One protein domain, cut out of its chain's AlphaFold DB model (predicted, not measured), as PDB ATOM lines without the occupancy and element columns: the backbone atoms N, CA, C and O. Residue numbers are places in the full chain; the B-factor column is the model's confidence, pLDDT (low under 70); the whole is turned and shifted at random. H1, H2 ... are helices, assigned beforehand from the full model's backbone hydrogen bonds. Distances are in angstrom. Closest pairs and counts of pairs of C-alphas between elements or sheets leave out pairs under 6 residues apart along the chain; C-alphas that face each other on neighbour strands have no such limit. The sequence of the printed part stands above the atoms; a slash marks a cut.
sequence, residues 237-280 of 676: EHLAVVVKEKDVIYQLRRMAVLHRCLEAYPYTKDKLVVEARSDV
ATOM      1  N   GLU A 237      25.603 -44.091  55.313       71.44
ATOM      2  CA  GLU A 237      27.052 -44.111  55.539       71.44
ATOM      3  C   GLU A 237      27.624 -45.531  55.687       71.44
ATOM      4  O   GLU A 237      28.806 -45.747  55.418       71.44
ATOM      5  N   HIS A 238      26.793 -46.508  56.052       78.62
ATOM      6  CA  HIS A 238      27.184 -47.912  56.200       78.62
ATOM      7  C   HIS A 238      26.892 -48.760  54.954       78.62
ATOM      8  O   HIS A 238      27.230 -49.942  54.935       78.62
ATOM      9  N   LEU A 239      26.267 -48.186  53.921       82.25
ATOM     10  CA  LEU A 239      25.988 -48.894  52.673       82.25
ATOM     11  C   LEU A 239      27.233 -48.978  51.780       82.25
ATOM     12  O   LEU A 239      28.172 -48.188  51.900       82.25
ATOM     13  N   ALA A 240      27.215 -49.931  50.848       81.44
ATOM     14  CA  ALA A 240      28.269 -50.088  49.852       81.44
ATOM     15  C   ALA A 240      28.441 -48.808  49.016       81.44
ATOM     16  O   ALA A 240      27.464 -48.122  48.696       81.44
ATOM     17  N   VAL A 241      29.677 -48.517  48.599       84.19
ATOM     18  CA  VAL A 241      30.027 -47.296  47.843       84.19
ATOM     19  C   VAL A 241      29.165 -47.127  46.589       84.19
ATOM     20  O   VAL A 241      28.661 -46.043  46.331       84.19
ATOM     21  N   VAL A 242      28.880 -48.216  45.872       84.38
ATOM     22  CA  VAL A 242      28.029 -48.200  44.666       84.38
ATOM     23  C   VAL A 242      26.607 -47.691  44.952       84.38
ATOM     24  O   VAL A 242      25.966 -47.098  44.086       84.38
ATOM     25  N   VAL A 243      26.087 -47.914  46.164       83.00
ATOM     26  CA  VAL A 243      24.777 -47.391  46.583       83.00
ATOM     27  C   VAL A 243      24.889 -45.909  46.929       83.00
ATOM     28  O   VAL A 243      24.054 -45.116  46.502       83.00
ATOM     29  N   LYS A 244      25.956 -45.526  47.639       85.19
ATOM     30  CA  LYS A 244      26.254 -44.132  47.996       85.19
ATOM     31  C   LYS A 244      26.464 -43.232  46.777       85.19
ATOM     32  O   LYS A 244      26.095 -42.065  46.816       85.19
ATOM     33  N   GLU A 245      27.042 -43.751  45.695       87.75
ATOM     34  CA  GLU A 245      27.242 -43.015  44.436       87.75
ATOM     35  C   GLU A 245      25.935 -42.672  43.718       87.75
ATOM     36  O   GLU A 245      25.868 -41.676  43.002       87.75
ATOM     37  N   LYS A 246      24.879 -43.463  43.935       82.88
ATOM     38  CA  LYS A 246      23.553 -43.218  43.354       82.88
ATOM     39  C   LYS A 246      22.710 -42.250  44.183       82.88
ATOM     40  O   LYS A 246      21.696 -41.760  43.688       82.88
ATOM     41  N   ASP A 247      23.103 -41.977  45.425       81.81
ATOM     42  CA  ASP A 247      22.388 -41.052  46.296       81.81
ATOM     43  C   ASP A 247      22.866 -39.612  46.081       81.81
ATOM     44  O   ASP A 247      23.965 -39.217  46.468       81.81
ATOM     45  N   VAL A 248      22.005 -38.810  45.459       77.75
ATOM     46  CA  VAL A 248      22.309 -37.424  45.081       77.75
ATOM     47  C   VAL A 248      22.640 -36.553  46.296       77.75
ATOM     48  O   VAL A 248      23.541 -35.719  46.224       77.75
ATOM     49  N   ILE A 249      21.939 -36.738  47.420       73.62
ATOM     50  CA  ILE A 249      22.117 -35.909  48.619       73.62
ATOM     51  C   ILE A 249      23.446 -36.230  49.298       73.62
ATOM     52  O   ILE A 249      24.188 -35.321  49.682       73.62
ATOM     53  N   TYR A 250      23.771 -37.515  49.408       79.69
ATOM     54  CA  TYR A 250      25.055 -37.979  49.900       79.69
ATOM     55  C   TYR A 250      26.194 -37.450  49.025       79.69
ATOM     56  O   TYR A 250      27.127 -36.833  49.545       79.69
ATOM     57  N   GLN A 251      26.088 -37.604  47.700       80.69
ATOM     58  CA  GLN A 251      27.101 -37.112  46.766       80.69
ATOM     59  C   GLN A 251      27.299 -35.600  46.880       80.69
ATOM     60  O   GLN A 251      28.435 -35.154  47.017       80.69
ATOM     61  N   LEU A 252      26.226 -34.803  46.933       73.75
ATOM     62  CA  LEU A 252      26.326 -33.347  47.076       73.75
ATOM     63  C   LEU A 252      27.083 -32.944  48.355       73.75
ATOM     64  O   LEU A 252      27.961 -32.081  48.317       73.75
ATOM     65  N   ARG A 253      26.793 -33.605  49.484       76.50
ATOM     66  CA  ARG A 253      27.496 -33.374  50.756       76.50
ATOM     67  C   ARG A 253      28.980 -33.729  50.658       76.50
ATOM     68  O   ARG A 253      29.824 -32.925  51.058       76.50
ATOM     69  N   ARG A 254      29.304 -34.903  50.106       83.88
ATOM     70  CA  ARG A 254      30.693 -35.351  49.909       83.88
ATOM     71  C   ARG A 254      31.463 -34.396  49.001       83.88
ATOM     72  O   ARG A 254      32.564 -33.971  49.351       83.88
ATOM     73  N   MET A 255      30.855 -33.987  47.890       81.56
ATOM     74  CA  MET A 255      31.425 -33.024  46.949       81.56
ATOM     75  C   MET A 255      31.700 -31.674  47.620       81.56
ATOM     76  O   MET A 255      32.797 -31.151  47.476       81.56
ATOM     77  N   ALA A 256      30.774 -31.137  48.421       73.44
ATOM     78  CA  ALA A 256      30.967 -29.856  49.108       73.44
ATOM     79  C   ALA A 256      32.128 -29.875  50.124       73.44
ATOM     80  O   ALA A 256      32.841 -28.883  50.295       73.44
ATOM     81  N   VAL A 257      32.335 -30.995  50.822       78.62
ATOM     82  CA  VAL A 257      33.454 -31.148  51.766       78.62
ATOM     83  C   VAL A 257      34.788 -31.224  51.024       78.62
ATOM     84  O   VAL A 257      35.720 -30.488  51.360       78.62
ATOM     85  N   LEU A 258      34.874 -32.073  49.999       81.38
ATOM     86  CA  LEU A 258      36.108 -32.291  49.244       81.38
ATOM     87  C   LEU A 258      36.463 -31.093  48.354       81.38
ATOM     88  O   LEU A 258      37.637 -30.749  48.267       81.38
ATOM     89  N   HIS A 259      35.479 -30.389  47.791       79.75
ATOM     90  CA  HIS A 259      35.686 -29.142  47.050       79.75
ATOM     91  C   HIS A 259      36.380 -28.081  47.905       79.75
ATOM     92  O   HIS A 259      37.412 -27.556  47.506       79.75
ATOM     93  N   ARG A 260      35.887 -27.837  49.127       73.94
ATOM     94  CA  ARG A 260      36.533 -26.900  50.063       73.94
ATOM     95  C   ARG A 260      37.962 -27.318  50.406       73.94
ATOM     96  O   ARG A 260      38.831 -26.473  50.595       73.94
ATOM     97  N   CYS A 261      38.218 -28.625  50.481       77.19
ATOM     98  CA  CYS A 261      39.571 -29.136  50.680       77.19
ATOM     99  C   CYS A 261      40.458 -28.950  49.439       77.19
ATOM    100  O   CYS A 261      41.664 -28.805  49.602       77.19
ATOM    101  N   LEU A 262      39.905 -28.950  48.227       77.00
ATOM    102  CA  LEU A 262      40.652 -28.686  46.994       77.00
ATOM    103  C   LEU A 262      40.934 -27.191  46.800       77.00
ATOM    104  O   LEU A 262      42.049 -26.839  46.437       77.00
ATOM    105  N   GLU A 263      39.980 -26.304  47.095       75.00
ATOM    106  CA  GLU A 263      40.170 -24.848  46.967       75.00
ATOM    107  C   GLU A 263      41.281 -24.308  47.875       75.00
ATOM    108  O   GLU A 263      42.001 -23.385  47.503       75.00
ATOM    109  N   ALA A 264      41.446 -24.903  49.059       68.38
ATOM    110  CA  ALA A 264      42.505 -24.559  50.005       68.38
ATOM    111  C   ALA A 264      43.768 -25.437  49.862       68.38
ATOM    112  O   ALA A 264      44.682 -25.360  50.690       68.38
ATOM    113  N   TYR A 265      43.847 -26.286  48.832       69.62
ATOM    114  CA  TYR A 265      45.033 -27.094  48.555       69.62
ATOM    115  C   TYR A 265      46.216 -26.182  48.161       69.62
ATOM    116  O   TYR A 265      46.019 -25.236  47.398       69.62
ATOM    117  N   PRO A 266      47.455 -26.413  48.647       74.38
ATOM    118  CA  PRO A 266      47.958 -27.606  49.341       74.38
ATOM    119  C   PRO A 266      47.804 -27.607  50.872       74.38
ATOM    120  O   PRO A 266      48.158 -28.592  51.517       74.38
ATOM    121  N   TYR A 267      47.284 -26.543  51.484       65.94
ATOM    122  CA  TYR A 267      47.251 -26.393  52.947       65.94
ATOM    123  C   TYR A 267      46.311 -27.391  53.634       65.94
ATOM    124  O   TYR A 267      46.572 -27.854  54.741       65.94
ATOM    125  N   THR A 268      45.236 -27.776  52.954       76.62
ATOM    126  CA  THR A 268      44.243 -28.764  53.400       76.62
ATOM    127  C   THR A 268      44.577 -30.199  52.996       76.62
ATOM    128  O   THR A 268      43.720 -31.068  53.138       76.62
ATOM    129  N   LYS A 269      45.800 -30.489  52.527       79.00
ATOM    130  CA  LYS A 269      46.202 -31.825  52.055       79.00
ATOM    131  C   LYS A 269      45.883 -32.944  53.053       79.00
ATOM    132  O   LYS A 269      45.249 -33.926  52.677       79.00
ATOM    133  N   ASP A 270      46.247 -32.784  54.325       79.56
ATOM    134  CA  ASP A 270      45.981 -33.805  55.350       79.56
ATOM    135  C   ASP A 270      44.472 -34.022  55.567       79.56
ATOM    136  O   ASP A 270      44.017 -35.153  55.738       79.56
ATOM    137  N   LYS A 271      43.673 -32.949  55.494       78.56
ATOM    138  CA  LYS A 271      42.211 -33.028  55.610       78.56
ATOM    139  C   LYS A 271      41.583 -33.692  54.384       78.56
ATOM    140  O   LYS A 271      40.732 -34.557  54.549       78.56
ATOM    141  N   LEU A 272      42.039 -33.342  53.179       83.00
ATOM    142  CA  LEU A 272      41.615 -33.975  51.928       83.00
ATOM    143  C   LEU A 272      41.839 -35.490  51.989       83.00
ATOM    144  O   LEU A 272      40.950 -36.260  51.647       83.00
ATOM    145  N   VAL A 273      43.009 -35.908  52.475       86.00
ATOM    146  CA  VAL A 273      43.363 -37.317  52.664       86.00
ATOM    147  C   VAL A 273      42.415 -38.007  53.641       86.00
ATOM    148  O   VAL A 273      41.914 -39.084  53.330       86.00
ATOM    149  N   VAL A 274      42.158 -37.410  54.810       82.62
ATOM    150  CA  VAL A 274      41.238 -37.979  55.810       82.62
ATOM    151  C   VAL A 274      39.832 -38.133  55.239       82.62
ATOM    152  O   VAL A 274      39.221 -39.185  55.407       82.62
ATOM    153  N   GLU A 275      39.341 -37.122  54.527       84.25
ATOM    154  CA  GLU A 275      38.024 -37.165  53.899       84.25
ATOM    155  C   GLU A 275      37.958 -38.225  52.796       84.25
ATOM    156  O   GLU A 275      37.003 -39.001  52.759       84.25
ATOM    157  N   ALA A 276      38.977 -38.317  51.938       90.38
ATOM    158  CA  ALA A 276      39.033 -39.275  50.834       90.38
ATOM    159  C   ALA A 276      39.068 -40.746  51.294       90.38
ATOM    160  O   ALA A 276      38.638 -41.614  50.541       90.38
ATOM    161  N   ARG A 277      39.504 -41.045  52.532       86.44
ATOM    162  CA  ARG A 277      39.456 -42.411  53.105       86.44
ATOM    163  C   ARG A 277      38.047 -42.992  53.190       86.44
ATOM    164  O   ARG A 277      37.916 -44.211  53.234       86.44
ATOM    165  N   SER A 278      37.025 -42.142  53.286       85.00
ATOM    166  CA  SER A 278      35.637 -42.606  53.391       85.00
ATOM    167  C   SER A 278      35.117 -43.075  52.034       85.00
ATOM    168  O   SER A 278      34.668 -44.209  51.896       85.00
ATOM    169  N   ASP A 279      35.190 -42.188  51.045       88.56
ATOM    170  CA  ASP A 279      34.928 -42.430  49.627       88.56
ATOM    171  C   ASP A 279      35.274 -41.171  48.820       88.56
ATOM    172  O   ASP A 279      35.413 -40.068  49.370       88.56
ATOM    173  N   VAL A 280      35.393 -41.346  47.505       92.44
ATOM    174  CA  VAL A 280      35.657 -40.277  46.545       92.44
ATOM    175  C   VAL A 280      34.442 -40.138  45.616       92.44
ATOM    176  O   VAL A 280      34.086 -41.099  44.936       92.44
TER     177      VAL A 280
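AT A GLANCE: This is residues 237 to 280 of the 676 residues of the protein "TBC domain-containing protein kinase-like protein" of Trichinella sp. T9 (UniProt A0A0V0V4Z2). One long helix, H2, makes the length of the domain; the shorter H3 folds back beside its later part as a helical hairpin, and H1 turns off at its other end to make a corner. The printed part has 44 residues, with three named helices, H1, H2, H3 along the chain, and no named strand: all helix. It is only just compact, close to loose, with a radius of gyration of the C-alphas of 11.0 A; its elongated outline spans 31 by 16 by 11 A.

HOW THE PARTS SIT: H2, residues 248 to 263, touches H3, residues 269 to 276, with its residues 257 to 262 alone; the closest C-alphas, of Cys 261 and Leu 272, are 5.4 A apart. This hairpin has a shallow tilt of 12 degrees, opposite ways. With residues 250 to 251 alone, H2 only just touches H1, residues 241 to 246, and only at the corner, with 3 pairs of C-alphas within 8 A; the closest are those of Glu 245 and Gln 251, 6.3 A. Their lines are about perpendicular, at 76 degrees. H1 and H3 are apart. Every O i to N i+4 pair is within hydrogen-bond range in H2 and H3, and 1 of 2 in H1.

IN THESE COORDINATES: H2 is 21.9 A long from C-alpha 248 at (22.309, -37.424, 45.081) to C-alpha 263, H3 10.4 A and H1 8.9 A. H3 ends with C-alpha 276 at (39.033, -39.275, 50.834).

THE WHOLE: The C-alphas farthest apart, of Val 243 and Tyr 267, are 31.4 A apart. The printed part has no cut, and both links are tight. The mean pLDDT of the printed part is 79.9; residues 264 to 265 and 267 are under 70.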